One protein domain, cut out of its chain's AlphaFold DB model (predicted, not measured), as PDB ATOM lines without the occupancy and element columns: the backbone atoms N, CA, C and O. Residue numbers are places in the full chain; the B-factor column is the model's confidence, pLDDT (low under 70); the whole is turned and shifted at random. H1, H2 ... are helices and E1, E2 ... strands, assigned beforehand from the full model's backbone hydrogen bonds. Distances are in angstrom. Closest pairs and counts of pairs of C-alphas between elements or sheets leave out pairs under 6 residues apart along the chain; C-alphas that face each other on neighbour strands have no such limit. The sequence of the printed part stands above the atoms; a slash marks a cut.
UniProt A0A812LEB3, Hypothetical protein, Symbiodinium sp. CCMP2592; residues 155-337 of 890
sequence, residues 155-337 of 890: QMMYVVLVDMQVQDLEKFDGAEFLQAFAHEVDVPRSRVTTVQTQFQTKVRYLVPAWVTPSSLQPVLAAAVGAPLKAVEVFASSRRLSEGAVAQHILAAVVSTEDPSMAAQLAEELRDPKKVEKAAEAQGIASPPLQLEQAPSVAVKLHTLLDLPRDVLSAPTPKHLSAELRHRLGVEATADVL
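Overview. This is residues 155 to 337 of the 890 residues of the protein "Hypothetical protein" of Symbiodinium sp. CCMP2592 (UniProt A0A812LEB3). A long, twisted, curled sheet of six strands makes a wall, with E2 and E5 running side by side along its length and helices over one face. E1 and E6 with H2 and H6 lie toward one end, E3 and E4 with H3, H4 and H5 toward the other, and H1 between H2 and H4. The 183 printed residues include six named helices and six named strands, in the order E1 H1 H2 E2 H3 E3 E4 H4 H5 E5 H6 E6; the class is mixed, helices and strands. The sheet runs E3 E4 E2 E5 E1 E6, wholly antiparallel. The whole is only just loose, close to compact, with a radius of gyration of the C-alphas of 19.3 A, and elongated, 61 by 35 by 27 A.

Along the chain. E1, residues 155 to 164, begins at C-alpha 155 (190.789, 139.778, 185.584) and spans 28.3 A. H1 is residues 166 to 171 and H2 174 to 184. E2, residues 192 to 208, spans 46.2 A and bends by 55 degrees at residue 195. H3 is residues 213 to 223, E3 231 to 236. E4, residues 247 to 256, spans 29.1 A. H4 is residues 259 to 269, H5 272 to 281. E5, residues 290 to 307, spans 48.3 A from C-alpha 290 (182.769, 128.516, 229.060). H6 is residues 320 to 328; E6, residues 334 to 336, ends at C-alpha 336 (187.565, 128.076, 197.583).

Arrangement. Between E2 and E5, N 198 and O 300 are 2.8 A apart, within hydrogen-bond range. On the other side of E2, N 201 of E2 and O 254 of E4 are 2.8 A apart; E3 and E4 form a hairpin, with N 234 and O 251 at 2.8 A. N 160 of E1 and O 301 of E5 are 2.9 A apart. E1 and E6 have no such pair; C-alphas 161 and 334, which face each other, are 5.4 A apart. H4 lies over E2 and E5 at a height over the sheet of 8.3 A. H1 and H4 touch, closest at the C-alphas of Val 166 and Ala 263, 6.0 A. H2 and H6 touch at Glu 184 and Leu 320, C-alphas 6.3 A apart. H5, only just not on the sheet with 4 pairs of C-alphas within 10 A, touches H3 at Ala 278 and Ala 223, C-alphas 5.2 A apart. Every O i to N i+4 pair is within range in H2, H4, H5 and H6, but 5 of 7 in H3 and 0 of 2 in H1, where 2 of 3 O i to N i+3 pairs are.

Size, cuts and confidence. The C-alphas farthest apart, Gly 243 and Asp 310, are 64.0 A apart. The printed part has no cut, and E5 to H6 is a long link. Residues 237 to 245, 309 to 319, 321 and 331 to 337 have pLDDT under 70.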
ATOM      1  N   GLN A 155     190.499 139.876 184.148       83.56
ATOM      2  CA  GLN A 155     190.789 139.778 185.584       83.56
ATOM      3  C   GLN A 155     189.809 138.814 186.262       83.56
ATOM      4  O   GLN A 155     188.598 138.908 186.056       83.56
ATOM      5  N   MET A 156     190.317 137.899 187.088       82.88
ATOM      6  CA  MET A 156     189.518 137.017 187.946       82.88
ATOM      7  C   MET A 156     189.822 137.292 189.418       82.88
ATOM      8  O   MET A 156     190.976 137.470 189.783       82.88
ATOM      9  N   MET A 157     188.803 137.295 190.282       87.12
ATOM     10  CA  MET A 157     188.981 137.461 191.727       87.12
ATOM     11  C   MET A 157     188.704 136.144 192.458       87.12
ATOM     12  O   MET A 157     187.620 135.571 192.343       87.12
ATOM     13  N   TYR A 158     189.674 135.702 193.248       84.81
ATOM     14  CA  TYR A 158     189.609 134.550 194.140       84.81
ATOM     15  C   TYR A 158     189.473 135.021 195.587       84.81
ATOM     16  O   TYR A 158     190.104 135.995 195.995       84.81
ATOM     17  N   VAL A 159     188.662 134.313 196.372       86.00
ATOM     18  CA  VAL A 159     188.607 134.470 197.829       86.00
ATOM     19  C   VAL A 159     189.088 133.165 198.444       86.00
ATOM     20  O   VAL A 159     188.412 132.144 198.337       86.00
ATOM     21  N   VAL A 160     190.269 133.203 199.055       84.94
ATOM     22  CA  VAL A 160     190.908 132.045 199.686       84.94
ATOM     23  C   VAL A 160     190.838 132.224 201.195       84.94
ATOM     24  O   VAL A 160     191.287 133.242 201.716       84.94
ATOM     25  N   LEU A 161     190.262 131.253 201.899       87.62
ATOM     26  CA  LEU A 161     190.277 131.212 203.358       87.62
ATOM     27  C   LEU A 161     191.343 130.213 203.808       87.62
ATOM     28  O   LEU A 161     191.329 129.082 203.350       87.62
ATOM     29  N   VAL A 162     192.259 130.625 204.678       88.38
ATOM     30  CA  VAL A 162     193.323 129.779 205.232       88.38
ATOM     31  C   VAL A 162     193.144 129.721 206.741       88.38
ATOM     32  O   VAL A 162     193.488 130.674 207.436       88.38
ATOM     33  N   ASP A 163     192.580 128.634 207.261       87.88
ATOM     34  CA  ASP A 163     192.520 128.414 208.710       87.88
ATOM     35  C   ASP A 163     193.920 128.104 209.264       87.88
ATOM     36  O   ASP A 163     194.699 127.390 208.641       87.88
ATOM     37  N   MET A 164     194.260 128.665 210.423       89.06
ATOM     38  CA  MET A 164     195.552 128.471 211.079       89.06
ATOM     39  C   MET A 164     195.452 128.587 212.605       89.06
ATOM     40  O   MET A 164     194.535 129.186 213.178       89.06
ATOM     41  N   GLN A 165     196.419 127.986 213.296       90.88
ATOM     42  CA  GLN A 165     196.576 128.188 214.733       90.88
ATOM     43  C   GLN A 165     197.173 129.574 214.993       90.88
ATOM     44  O   GLN A 165     197.981 130.067 214.212       90.88
ATOM     45  N   VAL A 166     196.818 130.195 216.123       90.38
ATOM     46  CA  VAL A 166     197.280 131.551 216.490       90.38
ATOM     47  C   VAL A 166     198.812 131.656 216.462       90.38
ATOM     48  O   VAL A 166     199.362 132.625 215.957       90.38
ATOM     49  N   GLN A 167     199.500 130.625 216.956       90.12
ATOM     50  CA  GLN A 167     200.966 130.538 217.012       90.12
ATOM     51  C   GLN A 167     201.652 130.420 215.640       90.12
ATOM     52  O   GLN A 167     202.860 130.612 215.538       90.12
ATOM     53  N   ASP A 168     200.899 130.076 214.597       90.56
ATOM     54  CA  ASP A 168     201.412 129.967 213.234       90.56
ATOM     55  C   ASP A 168     201.185 131.252 212.428       90.56
ATOM     56  O   ASP A 168     201.719 131.387 211.330       90.56
ATOM     57  N   LEU A 169     200.460 132.229 212.984       90.50
ATOM     58  CA  LEU A 169     200.189 133.501 212.320       90.50
ATOM     59  C   LEU A 169     201.468 134.307 212.050       90.50
ATOM     60  O   LEU A 169     201.582 134.935 211.004       90.50
ATOM     61  N   GLU A 170     202.453 134.245 212.951       89.06
ATOM     62  CA  GLU A 170     203.765 134.890 212.763       89.06
ATOM     63  C   GLU A 170     204.577 134.269 211.618       89.06
ATOM     64  O   GLU A 170     205.492 134.903 211.096       89.06
ATOM     65  N   LYS A 171     204.246 133.035 211.219       89.12
ATOM     66  CA  LYS A 171     204.885 132.335 210.099       89.12
ATOM     67  C   LYS A 171     204.183 132.603 208.770       89.12
ATOM     68  O   LYS A 171     204.688 132.179 207.736       89.12
ATOM     69  N   PHE A 172     203.020 133.258 208.776       90.25
ATOM     70  CA  PHE A 172     202.287 133.533 207.550       90.25
ATOM     71  C   PHE A 172     202.976 134.642 206.746       90.25
ATOM     72  O   PHE A 172     202.899 135.821 207.094       90.25
ATOM     73  N   ASP A 173     203.603 134.265 205.633       90.31
ATOM     74  CA  ASP A 173     204.151 135.200 204.654       90.31
ATOM     75  C   ASP A 173     203.199 135.332 203.452       90.31
ATOM     76  O   ASP A 173     203.028 134.422 202.635       90.31
ATOM     77  N   GLY A 174     202.574 136.506 203.320       89.19
ATOM     78  CA  GLY A 174     201.687 136.809 202.197       89.19
ATOM     79  C   GLY A 174     202.388 136.775 200.832       89.19
ATOM     80  O   GLY A 174     201.746 136.482 199.821       89.19
ATOM     81  N   ALA A 175     203.696 137.044 200.768       90.44
ATOM     82  CA  ALA A 175     204.467 136.954 199.532       90.44
ATOM     83  C   ALA A 175     204.700 135.494 199.124       90.44
ATOM     84  O   ALA A 175     204.517 135.168 197.945       90.44
ATOM     85  N   GLU A 176     205.028 134.630 200.090       91.19
ATOM     86  CA  GLU A 176     205.173 133.186 199.888       91.19
ATOM     87  C   GLU A 176     203.836 132.546 199.490       91.19
ATOM     88  O   GLU A 176     203.788 131.777 198.527       91.19
ATOM     89  N   PHE A 177     202.728 132.951 200.128       91.31
ATOM     90  CA  PHE A 177     201.379 132.552 199.715       91.31
ATOM     91  C   PHE A 177     201.120 132.896 198.250       91.31
ATOM     92  O   PHE A 177     200.705 132.032 197.482       91.31
ATOM     93  N   LEU A 178     201.382 134.137 197.828       91.19
ATOM     94  CA  LEU A 178     201.129 134.541 196.445       91.19
ATOM     95  C   LEU A 178     202.044 133.822 195.449       91.19
ATOM     96  O   LEU A 178     201.645 133.605 194.307       91.19
ATOM     97  N   GLN A 179     203.257 133.446 195.858       92.31
ATOM     98  CA  GLN A 179     204.157 132.627 195.049       92.31
ATOM     99  C   GLN A 179     203.651 131.190 194.909       92.31
ATOM    100  O   GLN A 179     203.644 130.667 193.796       92.31
ATOM    101  N   ALA A 180     203.191 130.577 195.999       88.19
ATOM    102  CA  ALA A 180     202.583 129.253 195.980       88.19
ATOM    103  C   ALA A 180     201.275 129.246 195.173       88.19
ATOM    104  O   ALA A 180     201.075 128.363 194.345       88.19
ATOM    105  N   PHE A 181     200.434 130.269 195.339       89.31
ATOM    106  CA  PHE A 181     199.202 130.438 194.573       89.31
ATOM    107  C   PHE A 181     199.495 130.587 193.078       89.31
ATOM    108  O   PHE A 181     198.941 129.840 192.281       89.31
ATOM    109  N   ALA A 182     200.400 131.496 192.693       90.44
ATOM    110  CA  ALA A 182     200.786 131.701 191.295       90.44
ATOM    111  C   ALA A 182     201.356 130.428 190.652       90.44
ATOM    112  O   ALA A 182     201.010 130.110 189.518       90.44
ATOM    113  N   HIS A 183     202.187 129.687 191.389       90.06
ATOM    114  CA  HIS A 183     202.721 128.400 190.951       90.06
ATOM    115  C   HIS A 183     201.613 127.362 190.733       90.06
ATOM    116  O   HIS A 183     201.627 126.655 189.734       90.06
ATOM    117  N   GLU A 184     200.650 127.273 191.650       87.56
ATOM    118  CA  GLU A 184     199.570 126.287 191.577       87.56
ATOM    119  C   GLU A 184     198.568 126.582 190.447       87.56
ATOM    120  O   GLU A 184     198.076 125.659 189.802       87.56
ATOM    121  N   VAL A 185     198.281 127.858 190.168       85.94
ATOM    122  CA  VAL A 185     197.439 128.252 189.023       85.94
ATOM    123  C   VAL A 185     198.226 128.405 187.712       85.94
ATOM    124  O   VAL A 185     197.664 128.866 186.722       85.94
ATOM    125  N   ASP A 186     199.507 128.015 187.705       89.81
ATOM    126  CA  ASP A 186     200.431 128.058 186.563       89.81
ATOM    127  C   ASP A 186     200.479 129.427 185.857       89.81
ATOM    128  O   ASP A 186     200.413 129.542 184.631       89.81
ATOM    129  N   VAL A 187     200.584 130.504 186.642       89.12
ATOM    130  CA  VAL A 187     200.802 131.854 186.109       89.12
ATOM    131  C   VAL A 187     202.059 132.505 186.682       89.12
ATOM    132  O   VAL A 187     202.467 132.229 187.814       89.12
ATOM    133  N   PRO A 188     202.678 133.450 185.950       91.62
ATOM    134  CA  PRO A 188     203.722 134.288 186.515       91.62
ATOM    135  C   PRO A 188     203.233 135.011 187.773       91.62
ATOM    136  O   PRO A 188     202.167 135.625 187.779       91.62
ATOM    137  N   ARG A 189     204.061 135.031 188.822       93.62
ATOM    138  CA  ARG A 189     203.786 135.741 190.085       93.62
ATOM    139  C   ARG A 189     203.384 137.210 189.895       93.62
ATOM    140  O   ARG A 189     202.632 137.735 190.714       93.62
ATOM    141  N   SER A 190     203.866 137.861 188.835       93.88
ATOM    142  CA  SER A 190     203.529 139.245 188.474       93.88
ATOM    143  C   SER A 190     202.061 139.460 188.098       93.88
ATOM    144  O   SER A 190     201.617 140.600 188.099       93.88
ATOM    145  N   ARG A 191     201.313 138.390 187.800       91.81
ATOM    146  CA  ARG A 191     199.886 138.420 187.434       91.81
ATOM    147  C   ARG A 191     198.947 138.102 188.590       91.81
ATOM    148  O   ARG A 191     197.740 138.006 188.399       91.81
ATOM    149  N   VAL A 192     199.499 137.897 189.780       91.81
ATOM    150  CA  VAL A 192     198.736 137.597 190.988       91.81
ATOM    151  C   VAL A 192     198.921 138.745 191.965       91.81
ATOM    152  O   VAL A 192     200.036 139.024 192.411       91.81
ATOM    153  N   THR A 193     197.832 139.410 192.327       90.69
ATOM    154  CA  THR A 193     197.847 140.519 193.284       90.69
ATOM    155  C   THR A 193     196.865 140.244 194.413       90.69
ATOM    156  O   THR A 193     195.718 139.886 194.179       90.69
ATOM    157  N   THR A 194     197.288 140.387 195.669       89.44
ATOM    158  CA  THR A 194     196.324 140.409 196.777       89.44
ATOM    159  C   THR A 194     195.723 141.801 196.850       89.44
ATOM    160  O   THR A 194     196.438 142.777 197.056       89.44
ATOM    161  N   VAL A 195     194.410 141.878 196.676       85.31
ATOM    162  CA  VAL A 195     193.627 143.111 196.775       85.31
ATOM    163  C   VAL A 195     193.331 143.430 198.236       85.31
ATOM    164  O   VAL A 195     193.352 144.591 198.633       85.31
ATOM    165  N   GLN A 196     193.063 142.403 199.044       90.69
ATOM    166  CA  GLN A 196     192.762 142.566 200.461       90.69
ATOM    167  C   GLN A 196     193.160 141.319 201.252       90.69
ATOM    168  O   GLN A 196     192.837 140.200 200.855       90.69
ATOM    169  N   THR A 197     193.805 141.524 202.398       91.50
ATOM    170  CA  THR A 197     194.050 140.480 203.400       91.50
ATOM    171  C   THR A 197     193.248 140.825 204.644       91.50
ATOM    172  O   THR A 197     193.387 141.914 205.190       91.50
ATOM    173  N   GLN A 198     192.404 139.904 205.091       94.44
ATOM    174  CA  GLN A 198     191.613 140.045 206.305       94.44
ATOM    175  C   GLN A 198     191.881 138.854 207.220       94.44
ATOM    176  O   GLN A 198     191.678 137.708 206.840       94.44
ATOM    177  N   PHE A 199     192.291 139.117 208.449       95.50
ATOM    178  CA  PHE A 199     192.479 138.125 209.495       95.50
ATOM    179  C   PHE A 199     191.199 138.009 210.321       95.50
ATOM    180  O   PHE A 199     190.614 139.014 210.717       95.50
ATOM    181  N   GLN A 200     190.752 136.786 210.568       96.38
ATOM    182  CA  GLN A 200     189.512 136.461 211.257       96.38
ATOM    183  C   GLN A 200     189.813 135.604 212.484       96.38
ATOM    184  O   GLN A 200     190.087 134.412 212.365       96.38
ATOM    185  N   THR A 201     189.726 136.184 213.673       96.69
ATOM    186  CA  THR A 201     189.853 135.445 214.929       96.69
ATOM    187  C   THR A 201     188.521 134.774 215.257       96.69
ATOM    188  O   THR A 201     187.524 135.450 215.511       96.69
ATOM    189  N   LYS A 202     188.493 133.440 215.241       96.19
ATOM    190  CA  LYS A 202     187.319 132.603 215.508       96.19
ATOM    191  C   LYS A 202     187.375 132.060 216.934       96.19
ATOM    192  O   LYS A 202     188.365 131.443 217.320       96.19
ATOM    193  N   VAL A 203     186.299 132.218 217.699       96.19
ATOM    194  CA  VAL A 203     186.161 131.681 219.064       96.19
ATOM    195  C   VAL A 203     184.787 131.041 219.258       96.19
ATOM    196  O   VAL A 203     183.813 131.459 218.632       96.19
ATOM    197  N   ARG A 204     184.692 130.013 220.110       96.19
ATOM    198  CA  ARG A 204     183.425 129.357 220.459       96.19
ATOM    199  C   ARG A 204     183.205 129.362 221.964       96.19
ATOM    200  O   ARG A 204     184.034 128.847 222.714       96.19
ATOM    201  N   TYR A 205     182.068 129.908 222.384       95.75
ATOM    202  CA  TYR A 205     181.628 129.920 223.773       95.75
ATOM    203  C   TYR A 205     180.385 129.057 223.945       95.75
ATOM    204  O   TYR A 205     179.428 129.155 223.176       95.75
ATOM    205  N   LEU A 206     180.378 128.265 225.006       94.50
ATOM    206  CA  LEU A 206     179.181 127.668 225.560       94.50
ATOM    207  C   LEU A 206     178.515 128.705 226.467       94.50
ATOM    208  O   LEU A 206     179.120 129.179 227.432       94.50
ATOM    209  N   VAL A 207     177.282 129.075 226.132       93.44
ATOM    210  CA  VAL A 207     176.529 130.134 226.812       93.44
ATOM    211  C   VAL A 207     175.157 129.626 227.263       93.44
ATOM    212  O   VAL A 207     174.606 128.716 226.640       93.44
ATOM    213  N   PRO A 208     174.551 130.212 228.308       91.31
ATOM    214  CA  PRO A 208     173.149 129.958 228.635       91.31
ATOM    215  C   PRO A 208     172.208 130.323 227.476       91.31
ATOM    216  O   PRO A 208     172.428 131.315 226.788       91.31
ATOM    217  N   ALA A 209     171.102 129.594 227.311       88.44
ATOM    218  CA  ALA A 209     170.163 129.778 226.196       88.44
ATOM    219  C   ALA A 209     169.491 131.163 226.127       88.44
ATOM    220  O   ALA A 209     168.957 131.533 225.084       88.44
ATOM    221  N   TRP A 210     169.511 131.939 227.216       89.69
ATOM    222  CA  TRP A 210     169.010 133.316 227.218       89.69
ATOM    223  C   TRP A 210     169.993 134.317 226.578       89.69
ATOM    224  O   TRP A 210     169.587 135.430 226.244       89.69
ATOM    225  N   VAL A 211     171.262 133.939 226.373       91.38
ATOM    226  CA  VAL A 211     172.258 134.755 225.667       91.38
ATOM    227  C   VAL A 211     172.073 134.578 224.161       91.38
ATOM    228  O   VAL A 211     172.274 133.502 223.605       91.38
ATOM    229  N   THR A 212     171.712 135.663 223.484       93.31
ATOM    230  CA  THR A 212     171.518 135.694 222.026       93.31
ATOM    231  C   THR A 212     172.772 136.207 221.302       93.31
ATOM    232  O   THR A 212     173.544 136.971 221.897       93.31
ATOM    233  N   PRO A 213     172.966 135.896 220.004       94.75
ATOM    234  CA  PRO A 213     174.028 136.506 219.199       94.75
ATOM    235  C   PRO A 213     174.021 138.041 219.250       94.75
ATOM    236  O   PRO A 213     175.063 138.661 219.452       94.75
ATOM    237  N   SER A 214     172.834 138.654 219.169       93.06
ATOM    238  CA  SER A 214     172.653 140.110 219.223       93.06
ATOM    239  C   SER A 214     173.050 140.734 220.561       93.06
ATOM    240  O   SER A 214     173.514 141.869 220.581       93.06
ATOM    241  N   SER A 215     172.882 140.016 221.678       94.62
ATOM    242  CA  SER A 215     173.340 140.498 222.987       94.62
ATOM    243  C   SER A 215     174.842 140.301 223.188       94.62
ATOM    244  O   SER A 215     175.465 141.110 223.863       94.62
ATOM    245  N   LEU A 216     175.436 139.255 222.598       94.31
ATOM    246  CA  LEU A 216     176.855 138.942 222.782       94.31
ATOM    247  C   LEU A 216     177.775 139.769 221.864       94.31
ATOM    248  O   LEU A 216     178.887 140.104 222.258       94.31
ATOM    249  N   GLN A 217     177.317 140.154 220.669       96.81
ATOM    250  CA  GLN A 217     178.101 140.957 219.720       96.81
ATOM    251  C   GLN A 217     178.663 142.272 220.314       96.81
ATOM    252  O   GLN A 217     179.875 142.475 220.223       96.81
ATOM    253  N   PRO A 218     177.865 143.161 220.950       95.94
ATOM    254  CA  PRO A 218     178.399 144.390 221.546       95.94
ATOM    255  C   PRO A 218     179.315 144.127 222.745       95.94
ATOM    256  O   PRO A 218     180.234 144.908 222.987       95.94
ATOM    257  N   VAL A 219     179.100 143.025 223.471       96.19
ATOM    258  CA  VAL A 219     179.957 142.605 224.586       96.19
ATOM    259  C   VAL A 219     181.335 142.206 224.082       96.19
ATOM    260  O   VAL A 219     182.330 142.698 224.598       96.19
ATOM    261  N   LEU A 220     181.396 141.357 223.055       96.19
ATOM    262  CA  LEU A 220     182.655 140.927 222.454       96.19
ATOM    263  C   LEU A 220     183.405 142.107 221.837       96.19
ATOM    264  O   LEU A 220     184.593 142.263 222.091       96.19
ATOM    265  N   ALA A 221     182.704 142.983 221.109       96.69
ATOM    266  CA  ALA A 221     183.289 144.207 220.561       96.69
ATOM    267  C   ALA A 221     183.910 145.088 221.659       96.69
ATOM    268  O   ALA A 221     185.033 145.561 221.511       96.69
ATOM    269  N   ALA A 222     183.213 145.262 222.788       96.06
ATOM    270  CA  ALA A 222     183.729 146.010 223.931       96.06
ATOM    271  C   ALA A 222     184.895 145.296 224.639       96.06
ATOM    272  O   ALA A 222     185.846 145.962 225.040       96.06
ATOM    273  N   ALA A 223     184.836 143.967 224.774       95.56
ATOM    274  CA  ALA A 223     185.859 143.164 225.443       95.56
ATOM    275  C   ALA A 223     187.224 143.263 224.756       95.56
ATOM    276  O   ALA A 223     188.244 143.256 225.443       95.56
ATOM    277  N   VAL A 224     187.220 143.384 223.426       95.62
ATOM    278  CA  VAL A 224     188.433 143.418 222.600       95.62
ATOM    279  C   VAL A 224     188.742 144.783 221.974       95.62
ATOM    280  O   VAL A 224     189.596 144.906 221.102       95.62
ATOM    281  N   GLY A 225     187.986 145.822 222.340       95.81
ATOM    282  CA  GLY A 225     188.142 147.163 221.762       95.81
ATOM    283  C   GLY A 225     187.911 147.246 220.243       95.81
ATOM    284  O   GLY A 225     188.359 148.202 219.610       95.81
ATOM    285  N   ALA A 226     187.215 146.275 219.646       94.75
ATOM    286  CA  ALA A 226     186.963 146.215 218.208       94.75
ATOM    287  C   ALA A 226     185.688 146.989 217.817       94.75
ATOM    288  O   ALA A 226     184.724 147.059 218.586       94.75
ATOM    289  N   PRO A 227     185.615 147.561 216.600       94.62
ATOM    290  CA  PRO A 227     184.380 148.168 216.117       94.62
ATOM    291  C   PRO A 227     183.290 147.099 215.940       94.62
ATOM    292  O   PRO A 227     183.561 146.015 215.439       94.62
ATOM    293  N   LEU A 228     182.031 147.424 216.262       93.31
ATOM    294  CA  LEU A 228     180.913 146.463 216.219       93.31
ATOM    295  C   LEU A 228     180.784 145.726 214.870       93.31
ATOM    296  O   LEU A 228     180.498 144.536 214.840       93.31
ATOM    297  N   LYS A 229     181.051 146.423 213.753       94.69
ATOM    298  CA  LYS A 229     181.020 145.863 212.388       94.69
ATOM    299  C   LYS A 229     182.096 144.806 212.105       94.69
ATOM    300  O   LYS A 229     181.998 144.122 211.098       94.69
ATOM    301  N   ALA A 230     183.138 144.734 212.932       94.56
ATOM    302  CA  ALA A 230     184.200 143.743 212.809       94.56
ATOM    303  C   ALA A 230     183.873 142.440 213.548       94.56
ATOM    304  O   ALA A 230     184.595 141.468 213.370       94.56
ATOM    305  N   VAL A 231     182.819 142.417 214.372       96.56
ATOM    306  CA  VAL A 231     182.426 141.254 215.171       96.56
ATOM    307  C   VAL A 231     181.158 140.649 214.587       96.56
ATOM    308  O   VAL A 231     180.121 141.305 214.550       96.56
ATOM    309  N   GLU A 232     181.214 139.386 214.191       96.12
ATOM    310  CA  GLU A 232     180.059 138.591 213.774       96.12
ATOM    311  C   GLU A 232     179.836 137.460 214.782       96.12
ATOM    312  O   GLU A 232     180.793 136.831 215.227       96.12
ATOM    313  N   VAL A 233     178.585 137.203 215.174       95.50
ATOM    314  CA  VAL A 233     178.239 136.143 216.136       95.50
ATOM    315  C   VAL A 233     177.160 135.249 215.541       95.50
ATOM    316  O   VAL A 233     176.118 135.726 215.095       95.50
ATOM    317  N   PHE A 234     177.392 133.943 215.580       93.94
ATOM    318  CA  PHE A 234     176.530 132.907 215.029       93.94
ATOM    319  C   PHE A 234     176.131 131.929 216.131       93.94
ATOM    320  O   PHE A 234     176.964 131.512 216.935       93.94
ATOM    321  N   ALA A 235     174.859 131.534 216.165       89.44
ATOM    322  CA  ALA A 235     174.396 130.475 217.053       89.44
ATOM    323  C   ALA A 235     174.443 129.122 216.345       89.44
ATOM    324  O   ALA A 235     173.929 128.982 215.237       89.44
ATOM    325  N   SER A 236     175.008 128.116 217.010       82.62
ATOM    326  CA  SER A 236     174.875 126.718 216.608       82.62
ATOM    327  C   SER A 236     174.168 125.941 217.719       82.62
ATOM    328  O   SER A 236     174.566 125.961 218.886       82.62
ATOM    329  N   SER A 237     173.058 125.289 217.375       67.56
ATOM    330  CA  SER A 237     172.309 124.473 218.326       67.56
ATOM    331  C   SER A 237     172.917 123.075 218.394       67.56
ATOM    332  O   SER A 237     172.868 122.332 217.413       67.56
ATOM    333  N   ARG A 238     173.425 122.679 219.562       62.91
ATOM    334  CA  ARG A 238     173.765 121.285 219.874       62.91
ATOM    335  C   ARG A 238     172.787 120.790 220.936       62.91
ATOM    336  O   ARG A 238     172.580 121.476 221.934       62.91
ATOM    337  N   ARG A 239     172.149 119.632 220.725       51.28
ATOM    338  CA  ARG A 239     171.336 118.989 221.771       51.28
ATOM    339  C   ARG A 239     172.287 118.463 222.844       51.28
ATOM    340  O   ARG A 239     172.983 117.481 222.607       51.28
ATOM    341  N   LEU A 240     172.343 119.138 223.987       53.78
ATOM    342  CA  LEU A 240     172.988 118.608 225.185       53.78
ATOM    343  C   LEU A 240     172.014 117.652 225.891       53.78
ATOM    344  O   LEU A 240     170.798 117.818 225.791       53.78
ATOM    345  N   SER A 241     172.552 116.621 226.542       50.84
ATOM    346  CA  SER A 241     171.792 115.579 227.242       50.84
ATOM    347  C   SER A 241     170.847 116.158 228.305       50.84
ATOM    348  O   SER A 241     171.191 117.128 228.981       50.84
ATOM    349  N   GLU A 242     169.673 115.539 228.465       43.16
ATOM    350  CA  GLU A 242     168.629 115.928 229.423       43.16
ATOM    351  C   GLU A 242     169.190 116.037 230.853       43.16
ATOM    352  O   GLU A 242     169.657 115.054 231.424       43.16
ATOM    353  N   GLY A 243     169.168 117.246 231.424       51.38
ATOM    354  CA  GLY A 243     169.566 117.508 232.815       51.38
ATOM    355  C   GLY A 243     170.372 118.792 233.035       51.38
ATOM    356  O   GLY A 243     170.399 119.301 234.153       51.38
ATOM    357  N   ALA A 244     170.990 119.354 231.992       55.88
ATOM    358  CA  ALA A 244     171.701 120.631 232.078       55.88
ATOM    359  C   ALA A 244     170.771 121.814 231.756       55.88
ATOM    360  O   ALA A 244     169.915 121.719 230.874       55.88
ATOM    361  N   VAL A 245     170.957 122.944 232.450       62.34
ATOM    362  CA  VAL A 245     170.391 124.248 232.058       62.34
ATOM    363  C   VAL A 245     170.633 124.429 230.560       62.34
ATOM    364  O   VAL A 245     171.760 124.227 230.116       62.34
ATOM    365  N   ALA A 246     169.596 124.758 229.782       74.31
ATOM    366  CA  ALA A 246     169.714 124.868 228.330       74.31
ATOM    367  C   ALA A 246     170.900 125.780 227.965       74.31
ATOM    368  O   ALA A 246     170.898 126.969 228.288       74.31
ATOM    369  N   GLN A 247     171.924 125.202 227.342       85.00
ATOM    370  CA  GLN A 247     173.116 125.894 226.864       85.00
ATOM    371  C   GLN A 247     173.181 125.785 225.338       85.00
ATOM    372  O   GLN A 247     172.753 124.788 224.746       85.00
ATOM    373  N   HIS A 248     173.714 126.816 224.693       90.50
ATOM    374  CA  HIS A 248     173.962 126.857 223.256       90.50
ATOM    375  C   HIS A 248     175.414 127.239 222.985       90.50
ATOM    376  O   HIS A 248     176.066 127.868 223.815       90.50
ATOM    377  N   ILE A 249     175.917 126.850 221.816       92.69
ATOM    378  CA  ILE A 249     177.253 127.227 221.364       92.69
ATOM    379  C   ILE A 249     177.108 128.475 220.502       92.69
ATOM    380  O   ILE A 249     176.445 128.442 219.461       92.69
ATOM    381  N   LEU A 250     177.745 129.566 220.919       92.75
ATOM    382  CA  LEU A 250     177.908 130.760 220.101       92.75
ATOM    383  C   LEU A 250     179.326 130.786 219.530       92.75
ATOM    384  O   LEU A 250     180.305 130.783 220.273       92.75
ATOM    385  N   ALA A 251     179.425 130.822 218.205       94.31
ATOM    386  CA  ALA A 251     180.669 131.072 217.494       94.31
ATOM    387  C   ALA A 251     180.767 132.568 217.186       94.31
ATOM    388  O   ALA A 251     179.819 133.146 216.661       94.31
ATOM    389  N   ALA A 252     181.897 133.192 217.491       94.31
ATOM    390  CA  ALA A 252     182.167 134.575 217.135       94.31
ATOM    391  C   ALA A 252     183.382 134.668 216.216       94.31
ATOM    392  O   ALA A 252     184.344 133.915 216.370       94.31
ATOM    393  N   VAL A 253     183.321 135.598 215.268       96.25
ATOM    394  CA  VAL A 253     184.387 135.911 214.320       96.25
ATOM    395  C   VAL A 253     184.698 137.396 214.445       96.25
ATOM    396  O   VAL A 253     183.816 138.227 214.243       96.25
ATOM    397  N   VAL A 254     185.939 137.735 214.789       95.75
ATOM    398  CA  VAL A 254     186.417 139.122 214.843       95.75
ATOM    399  C   VAL A 254     187.404 139.355 213.710       95.75
ATOM    400  O   VAL A 254     188.419 138.671 213.628       95.75
ATOM    401  N   SER A 255     187.098 140.303 212.829       96.00
ATOM    402  CA  SER A 255     187.889 140.583 211.629       96.00
ATOM    403  C   SER A 255     188.790 141.809 211.792       96.00
ATOM    404  O   SER A 255     188.345 142.855 212.259       96.00
ATOM    405  N   THR A 256     190.037 141.719 211.339       95.50
ATOM    406  CA  THR A 256     191.023 142.815 211.310       95.50
ATOM    407  C   THR A 256     191.905 142.703 210.064       95.50
ATOM    408  O   THR A 256     192.000 141.636 209.470       95.50
ATOM    409  N   GLU A 257     192.535 143.791 209.631       93.81
ATOM    410  CA  GLU A 257     193.514 143.780 208.526       93.81
ATOM    411  C   GLU A 257     194.961 143.648 209.039       93.81
ATOM    412  O   GLU A 257     195.874 143.390 208.262       93.81
ATOM    413  N   ASP A 258     195.162 143.775 210.355       93.12
ATOM    414  CA  ASP A 258     196.464 143.677 211.018       93.12
ATOM    415  C   ASP A 258     196.656 142.280 211.656       93.12
ATOM    416  O   ASP A 258     195.881 141.913 212.551       93.12
ATOM    417  N   PRO A 259     197.672 141.495 211.240       92.88
ATOM    418  CA  PRO A 259     197.949 140.176 211.809       92.88
ATOM    419  C   PRO A 259     198.328 140.234 213.296       92.88
ATOM    420  O   PRO A 259     197.895 139.382 214.071       92.88
ATOM    421  N   SER A 260     199.083 141.246 213.734       93.19
ATOM    422  CA  SER A 260     199.455 141.400 215.145       93.19
ATOM    423  C   SER A 260     198.221 141.660 216.007       93.19
ATOM    424  O   SER A 260     198.080 141.085 217.088       93.19
ATOM    425  N   MET A 261     197.272 142.444 215.486       94.88
ATOM    426  CA  MET A 261     195.974 142.635 216.127       94.88
ATOM    427  C   MET A 261     195.184 141.321 216.192       94.88
ATOM    428  O   MET A 261     194.589 141.031 217.220       94.88
ATOM    429  N   ALA A 262     195.192 140.480 215.152       94.06
ATOM    430  CA  ALA A 262     194.477 139.198 215.181       94.06
ATOM    431  C   ALA A 262     195.006 138.244 216.268       94.06
ATOM    432  O   ALA A 262     194.207 137.599 216.956       94.06
ATOM    433  N   ALA A 263     196.329 138.202 216.474       93.75
ATOM    434  CA  ALA A 263     196.948 137.464 217.576       93.75
ATOM    435  C   ALA A 263     196.554 138.038 218.947       93.75
ATOM    436  O   ALA A 263     196.177 137.283 219.846       93.75
ATOM    437  N   GLN A 264     196.566 139.369 219.096       95.31
ATOM    438  CA  GLN A 264     196.112 140.031 220.322       95.31
ATOM    439  C   GLN A 264     194.639 139.718 220.618       95.31
ATOM    440  O   GLN A 264     194.308 139.322 221.733       95.31
ATOM    441  N   LEU A 265     193.763 139.828 219.614       95.62
ATOM    442  CA  LEU A 265     192.343 139.490 219.715       95.62
ATOM    443  C   LEU A 265     192.147 138.033 220.146       95.62
ATOM    444  O   LEU A 265     191.283 137.747 220.972       95.62
ATOM    445  N   ALA A 266     192.947 137.109 219.606       95.06
ATOM    446  CA  ALA A 266     192.878 135.701 219.976       95.06
ATOM    447  C   ALA A 266     193.235 135.487 221.451       95.06
ATOM    448  O   ALA A 266     192.516 134.773 222.147       95.06
ATOM    449  N   GLU A 267     194.283 136.139 221.951       95.25
ATOM    450  CA  GLU A 267     194.676 136.032 223.357       95.25
ATOM    451  C   GLU A 267     193.682 136.739 224.297       95.25
ATOM    452  O   GLU A 267     193.387 136.249 225.385       95.25
ATOM    453  N   GLU A 268     193.087 137.857 223.872       95.38
ATOM    454  CA  GLU A 268     192.040 138.540 224.635       95.38
ATOM    455  C   GLU A 268     190.744 137.727 224.730       95.38
ATOM    456  O   GLU A 268     190.161 137.643 225.812       95.38
ATOM    457  N   LEU A 269     190.319 137.078 223.640       95.19
ATOM    458  CA  LEU A 269     189.121 136.229 223.603       95.19
ATOM    459  C   LEU A 269     189.324 134.867 224.278       95.19
ATOM    460  O   LEU A 269     188.350 134.179 224.594       95.19
ATOM    461  N   ARG A 270     190.575 134.469 224.522       96.19
ATOM    462  CA  ARG A 270     190.909 133.223 225.216       96.19
ATOM    463  C   ARG A 270     190.483 133.221 226.681       96.19
ATOM    464  O   ARG A 270     190.233 132.143 227.213       96.19
ATOM    465  N   ASP A 271     190.404 134.389 227.321       95.88
ATOM    466  CA  ASP A 271     189.977 134.542 228.715       95.88
ATOM    467  C   ASP A 271     188.486 134.927 228.794       95.88
ATOM    468  O   ASP A 271     188.140 136.097 228.585       95.88
ATOM    469  N   PRO A 272     187.579 133.990 229.148       95.50
ATOM    470  CA  PRO A 272     186.151 134.282 229.257       95.50
ATOM    471  C   PRO A 272     185.841 135.417 230.240       95.50
ATOM    472  O   PRO A 272     184.875 136.149 230.032       95.50
ATOM    473  N   LYS A 273     186.691 135.643 231.256       95.75
ATOM    474  CA  LYS A 273     186.473 136.684 232.273       95.75
ATOM    475  C   LYS A 273     186.527 138.095 231.702       95.75
ATOM    476  O   LYS A 273     185.871 138.997 232.225       95.75
ATOM    477  N   LYS A 274     187.295 138.319 230.630       94.94
ATOM    478  CA  LYS A 274     187.306 139.615 229.933       94.94
ATOM    479  C   LYS A 274     185.958 139.891 229.274       94.94
ATOM    480  O   LYS A 274     185.447 141.007 229.376       94.94
ATOM    481  N   VAL A 275     185.364 138.870 228.658       94.50
ATOM    482  CA  VAL A 275     184.044 138.956 228.019       94.50
ATOM    483  C   VAL A 275     182.943 139.120 229.072       94.50
ATOM    484  O   VAL A 275     182.071 139.970 228.914       94.50
ATOM    485  N   GLU A 276     183.025 138.393 230.186       95.19
ATOM    486  CA  GLU A 276     182.125 138.533 231.341       95.19
ATOM    487  C   GLU A 276     182.162 139.951 231.935       95.19
ATOM    488  O   GLU A 276     181.125 140.598 232.087       95.19
ATOM    489  N   LYS A 277     183.358 140.507 232.164       96.38
ATOM    490  CA  LYS A 277     183.520 141.886 232.654       96.38
ATOM    491  C   LYS A 277     182.961 142.925 231.674       96.38
ATOM    492  O   LYS A 277     182.402 143.940 232.094       96.38
ATOM    493  N   ALA A 278     183.103 142.690 230.368       95.00
ATOM    494  CA  ALA A 278     182.504 143.545 229.348       95.00
ATOM    495  C   ALA A 278     180.969 143.432 229.325       95.00
ATOM    496  O   ALA A 278     180.297 144.441 229.112       95.00
ATOM    497  N   ALA A 279     180.406 142.246 229.590       93.50
ATOM    498  CA  ALA A 279     178.961 142.060 229.730       93.50
ATOM    499  C   ALA A 279     178.423 142.855 230.924       93.50
ATOM    500  O   ALA A 279     177.466 143.615 230.766       93.50
ATOM    501  N   GLU A 280     179.095 142.767 232.075       94.69
ATOM    502  CA  GLU A 280     178.743 143.529 233.277       94.69
ATOM    503  C   GLU A 280     178.771 145.041 233.029       94.69
ATOM    504  O   GLU A 280     177.829 145.749 233.388       94.69
ATOM    505  N   ALA A 281     179.808 145.543 232.348       94.50
ATOM    506  CA  ALA A 281     179.923 146.959 231.997       94.50
ATOM    507  C   ALA A 281     178.806 147.444 231.049       94.50
ATOM    508  O   ALA A 281     178.465 148.627 231.055       94.50
ATOM    509  N   GLN A 282     178.221 146.542 230.258       92.50
ATOM    510  CA  GLN A 282     177.081 146.809 229.373       92.50
ATOM    511  C   GLN A 282     175.721 146.582 230.062       92.50
ATOM    512  O   GLN A 282     174.679 146.673 229.414       92.50
ATOM    513  N   GLY A 283     175.704 146.278 231.367       91.94
ATOM    514  CA  GLY A 283     174.480 145.997 232.122       91.94
ATOM    515  C   GLY A 283     173.827 144.656 231.770       91.94
ATOM    516  O   GLY A 283     172.657 144.442 232.086       91.94
ATOM    517  N   ILE A 284     174.559 143.755 231.114       86.69
ATOM    518  CA  ILE A 284     174.121 142.386 230.847       86.69
ATOM    519  C   ILE A 284     174.560 141.549 232.047       86.69
ATOM    520  O   ILE A 284     175.725 141.586 232.436       86.69
ATOM    521  N   ALA A 285     173.625 140.816 232.659       87.50
ATOM    522  CA  ALA A 285     173.956 139.891 233.741       87.50
ATOM    523  C   ALA A 285     175.086 138.975 233.265       87.50
ATOM    524  O   ALA A 285     174.929 138.364 232.217       87.50
ATOM    525  N   SER A 286     176.207 138.929 233.985       81.94
ATOM    526  CA  SER A 286     177.414 138.196 233.585       81.94
ATOM    527  C   SER A 286     177.058 136.736 233.273       81.94
ATOM    528  O   SER A 286     176.748 135.978 234.200       81.94
ATOM    529  N   PRO A 287     176.965 136.332 231.988       79.00
ATOM    530  CA  PRO A 287     176.641 134.954 231.681       79.00
ATOM    531  C   PRO A 287     177.858 134.113 232.053       79.00
ATOM    532  O   PRO A 287     178.959 134.508 231.690       79.00
ATOM    533  N   PRO A 288     177.707 132.958 232.720       88.06
ATOM    534  CA  PRO A 288     178.824 132.032 232.843       88.06
ATOM    535  C   PRO A 288     179.238 131.605 231.429       88.06
ATOM    536  O   PRO A 288     178.495 130.881 230.760       88.06
ATOM    537  N   LEU A 289     180.381 132.107 230.956       92.25
ATOM    538  CA  LEU A 289     180.925 131.792 229.640       92.25
ATOM    539  C   LEU A 289     181.968 130.695 229.802       92.25
ATOM    540  O   LEU A 289     182.975 130.863 230.485       92.25
ATOM    541  N   GLN A 290     181.759 129.565 229.131       94.69
ATOM    542  CA  GLN A 290     182.769 128.516 229.060       94.69
ATOM    543  C   GLN A 290     183.340 128.467 227.646       94.69
ATOM    544  O   GLN A 290     182.603 128.348 226.671       94.69
ATOM    545  N   LEU A 291     184.662 128.566 227.525       95.31
ATOM    546  CA  LEU A 291     185.342 128.412 226.246       95.31
ATOM    547  C   LEU A 291     185.189 126.957 225.774       95.31
ATOM    548  O   LEU A 291     185.670 126.042 226.440       95.31
ATOM    549  N   GLU A 292     184.502 126.738 224.653       94.50
ATOM    550  CA  GLU A 292     184.333 125.396 224.074       94.50
ATOM    551  C   GLU A 292     185.578 124.997 223.276       94.50
ATOM    552  O   GLU A 292     186.049 123.864 223.362       94.50
ATOM    553  N   GLN A 293     186.120 125.941 222.506       92.12
ATOM    554  CA  GLN A 293     187.285 125.734 221.656       92.12
ATOM    555  C   GLN A 293     188.245 126.912 221.808       92.12
ATOM    556  O   GLN A 293     187.814 128.066 221.844       92.12
ATOM    557  N   ALA A 294     189.546 126.614 221.877       90.94
ATOM    558  CA  ALA A 294     190.578 127.642 221.860       90.94
ATOM    559  C   ALA A 294     190.426 128.537 220.613       90.94
ATOM    560  O   ALA A 294     190.084 128.018 219.544       90.94
ATOM    561  N   PRO A 295     190.669 129.855 220.729       94.38
ATOM    562  CA  PRO A 295     190.637 130.748 219.583       94.38
ATOM    563  C   PRO A 295     191.561 130.261 218.463       94.38
ATOM    564  O   PRO A 295     192.671 129.796 218.720       94.38
ATOM    565  N   SER A 296     191.095 130.376 217.224       94.12
ATOM    566  CA  SER A 296     191.865 130.109 216.002       94.12
ATOM    567  C   SER A 296     191.838 131.347 215.113       94.12
ATOM    568  O   SER A 296     190.982 132.216 215.297       94.12
ATOM    569  N   VAL A 297     192.768 131.459 214.169       93.88
ATOM    570  CA  VAL A 297     192.807 132.581 213.224       93.88
ATOM    571  C   VAL A 297     192.625 132.026 211.823       93.88
ATOM    572  O   VAL A 297     193.240 131.033 211.467       93.88
ATOM    573  N   ALA A 298     191.783 132.654 211.017       92.19
ATOM    574  CA  ALA A 298     191.688 132.371 209.595       92.19
ATOM    575  C   ALA A 298     192.155 133.589 208.803       92.19
ATOM    576  O   ALA A 298     191.769 134.713 209.113       92.19
ATOM    577  N   VAL A 299     192.965 133.388 207.773       92.06
ATOM    578  CA  VAL A 299     193.389 134.450 206.859       92.06
ATOM    579  C   VAL A 299     192.525 134.376 205.612       92.06
ATOM    580  O   VAL A 299     192.550 133.394 204.877       92.06
ATOM    581  N   LYS A 300     191.736 135.414 205.377       91.31
ATOM    582  CA  LYS A 300     190.906 135.586 204.194       91.31
ATOM    583  C   LYS A 300     191.630 136.491 203.202       91.31
ATOM    584  O   LYS A 300     191.818 137.679 203.454       91.31
ATOM    585  N   LEU A 301     192.026 135.923 202.073       89.31
ATOM    586  CA  LEU A 301     192.795 136.581 201.023       89.31
ATOM    587  C   LEU A 301     191.893 136.800 199.813       89.31
ATOM    588  O   LEU A 301     191.349 135.853 199.248       89.31
ATOM    589  N   HIS A 302     191.727 138.057 199.421       88.50
ATOM    590  CA  HIS A 302     191.110 138.446 198.162       88.50
ATOM    591  C   HIS A 302     192.225 138.616 197.134       88.50
ATOM    592  O   HIS A 302     192.965 139.597 197.182       88.50
ATOM    593  N   THR A 303     192.369 137.656 196.226       89.19
ATOM    594  CA  THR A 303     193.472 137.589 195.265       89.19
ATOM    595  C   THR A 303     192.944 137.779 193.849       89.19
ATOM    596  O   THR A 303     192.072 137.043 193.402       89.19
ATOM    597  N   LEU A 304     193.459 138.775 193.142       89.12
ATOM    598  CA  LEU A 304     193.157 139.064 191.751       89.12
ATOM    599  C   LEU A 304     194.209 138.415 190.848       89.12
ATOM    600  O   LEU A 304     195.408 138.459 191.124       89.12
ATOM    601  N   LEU A 305     193.726 137.773 189.793       90.25
ATOM    602  CA  LEU A 305     194.488 137.022 188.814       90.25
ATOM    603  C   LEU A 305     194.264 137.644 187.435       90.25
ATOM    604  O   LEU A 305     193.154 137.584 186.902       90.25
ATOM    605  N   ASP A 306     195.316 138.216 186.862       88.12
ATOM    606  CA  ASP A 306     195.311 138.763 185.507       88.12
ATOM    607  C   ASP A 306     195.592 137.632 184.507       88.12
ATOM    608  O   ASP A 306     196.731 137.193 184.324       88.12
ATOM    609  N   LEU A 307     194.540 137.117 183.871       83.75
ATOM    610  CA  LEU A 307     194.635 136.058 182.873       83.75
ATOM    611  C   LEU A 307     194.712 136.640 181.456       83.75
ATOM    612  O   LEU A 307     193.877 137.466 181.064       83.75
ATOM    613  N   PRO A 308     195.654 136.168 180.627       77.25
ATOM    614  CA  PRO A 308     195.584 136.416 179.201       77.25
ATOM    615  C   PRO A 308     194.418 135.591 178.619       77.25
ATOM    616  O   PRO A 308     194.069 134.513 179.109       77.25
ATOM    617  N   ARG A 309     193.741 136.137 177.604       68.44
ATOM    618  CA  ARG A 309     192.456 135.610 177.104       68.44
ATOM    619  C   ARG A 309     192.547 134.188 176.529       68.44
ATOM    620  O   ARG A 309     191.535 133.497 176.457       68.44
ATOM    621  N   ASP A 310     193.741 133.763 176.132       67.69
ATOM    622  CA  ASP A 310     194.077 132.419 175.657       67.69
ATOM    623  C   ASP A 310     194.177 131.372 176.784       67.69
ATOM    624  O   ASP A 310     194.133 130.177 176.504       67.69
ATOM    625  N   VAL A 311     194.222 131.802 178.053       61.19
ATOM    626  CA  VAL A 311     194.372 130.941 179.246       61.19
ATOM    627  C   VAL A 311     193.056 130.792 180.033       61.19
ATOM    628  O   VAL A 311     193.024 130.213 181.113       61.19
ATOM    629  N   LEU A 312     191.909 131.208 179.478       55.66
ATOM    630  CA  LEU A 312     190.584 131.043 180.116       55.66
ATOM    631  C   LEU A 312     190.146 129.573 180.330       55.66
ATOM    632  O   LEU A 312     189.071 129.326 180.871       55.66
ATOM    633  N   SER A 313     190.966 128.596 179.933       55.19
ATOM    634  CA  SER A 313     190.826 127.178 180.282       55.19
ATOM    635  C   SER A 313     191.757 126.725 181.417       55.19
ATOM    636  O   SER A 313     192.026 125.526 181.516       55.19
ATOM    637  N   ALA A 314     192.299 127.647 182.224       50.97
ATOM    638  CA  ALA A 314     193.181 127.305 183.337       50.97
ATOM    639  C   ALA A 314     192.501 126.277 184.267       50.97
ATOM    640  O   ALA A 314     191.334 126.462 184.635       50.97
ATOM    641  N   PRO A 315     193.186 125.173 184.617       52.81
ATOM    642  CA  PRO A 315     192.618 124.153 185.484       52.81
ATOM    643  C   PRO A 315     192.284 124.757 186.849       52.81
ATOM    644  O   PRO A 315     193.086 125.488 187.428       52.81
ATOM    645  N   THR A 316     191.113 124.427 187.398       56.25
ATOM    646  CA  THR A 316     190.865 124.655 188.822       56.25
ATOM    647  C   THR A 316     191.923 123.884 189.606       56.25
ATOM    648  O   THR A 316     192.088 122.684 189.357       56.25
ATOM    649  N   PRO A 317     192.672 124.535 190.506       57.50
ATOM    650  CA  PRO A 317     193.802 123.890 191.148       57.50
ATOM    651  C   PRO A 317     193.308 122.816 192.124       57.50
ATOM    652  O   PRO A 317     192.899 123.099 193.249       57.50
ATOM    653  N   LYS A 318     193.312 121.561 191.658       55.56
ATOM    654  CA  LYS A 318     192.829 120.372 192.384       55.56
ATOM    655  C   LYS A 318     193.682 120.041 193.622       55.56
ATOM    656  O   LYS A 318     193.284 119.182 194.405       55.56
ATOM    657  N   HIS A 319     194.828 120.707 193.807       67.44
ATOM    658  CA  HIS A 319     195.773 120.460 194.898       67.44
ATOM    659  C   HIS A 319     196.146 121.713 195.704       67.44
ATOM    660  O   HIS A 319     196.991 121.612 196.593       67.44
ATOM    661  N   LEU A 320     195.460 122.847 195.495       71.12
ATOM    662  CA  LEU A 320     195.804 124.125 196.129       71.12
ATOM    663  C   LEU A 320     195.948 124.013 197.650       71.12
ATOM    664  O   LEU A 320     196.949 124.452 198.201       71.12
ATOM    665  N   SER A 321     195.006 123.370 198.340       66.81
ATOM    666  CA  SER A 321     195.056 123.222 199.801       66.81
ATOM    667  C   SER A 321     196.251 122.376 200.268       66.81
ATOM    668  O   SER A 321     196.888 122.702 201.266       66.81
ATOM    669  N   ALA A 322     196.579 121.301 199.543       74.19
ATOM    670  CA  ALA A 322     197.674 120.395 199.894       74.19
ATOM    671  C   ALA A 322     199.050 121.025 199.622       74.19
ATOM    672  O   ALA A 322     199.951 120.909 200.454       74.19
ATOM    673  N   GLU A 323     199.195 121.732 198.502       73.06
ATOM    674  CA  GLU A 323     200.442 122.403 198.129       73.06
ATOM    675  C   GLU A 323     200.675 123.663 198.974       73.06
ATOM    676  O   GLU A 323     201.793 123.890 199.438       73.06
ATOM    677  N   LEU A 324     199.619 124.436 199.276       71.56
ATOM    678  CA  LEU A 324     199.697 125.538 200.242       71.56
ATOM    679  C   LEU A 324     200.101 125.023 201.626       71.56
ATOM    680  O   LEU A 324     200.961 125.627 202.260       71.56
ATOM    681  N   ARG A 325     199.552 123.887 202.076       75.88
ATOM    682  CA  ARG A 325     199.955 123.250 203.340       75.88
ATOM    683  C   ARG A 325     201.427 122.838 203.333       75.88
ATOM    684  O   ARG A 325     202.129 123.079 204.312       75.88
ATOM    685  N   HIS A 326     201.895 122.217 202.250       81.31
ATOM    686  CA  HIS A 326     203.286 121.782 202.120       81.31
ATOM    687  C   HIS A 326     204.262 122.967 202.108       81.31
ATOM    688  O   HIS A 326     205.283 122.918 202.789       81.31
ATOM    689  N   ARG A 327     203.942 124.037 201.370       77.75
ATOM    690  CA  ARG A 327     204.833 125.193 201.198       77.75
ATOM    691  C   ARG A 327     204.823 126.148 202.380       77.75
ATOM    692  O   ARG A 327     205.885 126.527 202.842       77.75
ATOM    693  N   LEU A 328     203.645 126.486 202.897       75.50
ATOM    694  CA  LEU A 328     203.526 127.441 204.000       75.50
ATOM    695  C   LEU A 328     203.844 126.811 205.363       75.50
ATOM    696  O   LEU A 328     203.920 127.517 206.364       75.50
ATOM    697  N   GLY A 329     203.969 125.480 205.440       78.06
ATOM    698  CA  GLY A 329     204.234 124.766 206.692       78.06
ATOM    699  C   GLY A 329     203.117 124.890 207.738       78.06
ATOM    700  O   GLY A 329     203.326 124.533 208.898       78.06
ATOM    701  N   VAL A 330     201.940 125.384 207.341       74.06
ATOM    702  CA  VAL A 330     200.750 125.562 208.186       74.06
ATOM    703  C   VAL A 330     199.608 124.695 207.673       74.06
ATOM    704  O   VAL A 330     199.500 124.429 206.477       74.06
ATOM    705  N   GLU A 331     198.746 124.225 208.573       62.03
ATOM    706  CA  GLU A 331     197.575 123.419 208.217       62.03
ATOM    707  C   GLU A 331     196.515 124.276 207.508       62.03
ATOM    708  O   GLU A 331     195.542 124.702 208.108       62.03
ATOM    709  N   ALA A 332     196.723 124.541 206.217       56.69
ATOM    710  CA  ALA A 332     195.836 125.337 205.384       56.69
ATOM    711  C   ALA A 332     194.683 124.486 204.826       56.69
ATOM    712  O   ALA A 332     194.879 123.652 203.940       56.69
ATOM    713  N   THR A 333     193.458 124.723 205.290       52.88
ATOM    714  CA  THR A 333     192.245 124.296 204.581       52.88
ATOM    715  C   THR A 333     191.781 125.429 203.681       52.88
ATOM    716  O   THR A 333     191.104 126.340 204.143       52.88
ATOM    717  N   ALA A 334     192.171 125.400 202.401       52.06
ATOM    718  CA  ALA A 334     191.651 126.348 201.422       52.06
ATOM    719  C   ALA A 334     190.231 125.942 201.011       52.06
ATOM    720  O   ALA A 334     190.045 125.100 200.132       52.06
ATOM    721  N   ASP A 335     189.229 126.546 201.647       46.38
ATOM    722  CA  ASP A 335     187.881 126.584 201.085       46.38
ATOM    723  C   ASP A 335     187.882 127.641 199.977       46.38
ATOM    724  O   ASP A 335     187.942 128.849 200.234       46.38
ATOM    725  N   VAL A 336     187.841 127.191 198.719       43.97
ATOM    726  CA  VAL A 336     187.565 128.076 197.583       43.97
ATOM    727  C   VAL A 336     186.105 128.500 197.723       43.97
ATOM    728  O   VAL A 336     185.195 127.807 197.267       43.97
ATOM    729  N   LEU A 337     185.865 129.631 198.388       36.84
ATOM    730  CA  LEU A 337     184.547 130.251 198.521       36.84
ATOM    731  C   LEU A 337     184.094 130.802 197.159       36.84
ATOM    732  O   LEU A 337     184.022 132.008 196.971       36.84
TER     733      LEU A 337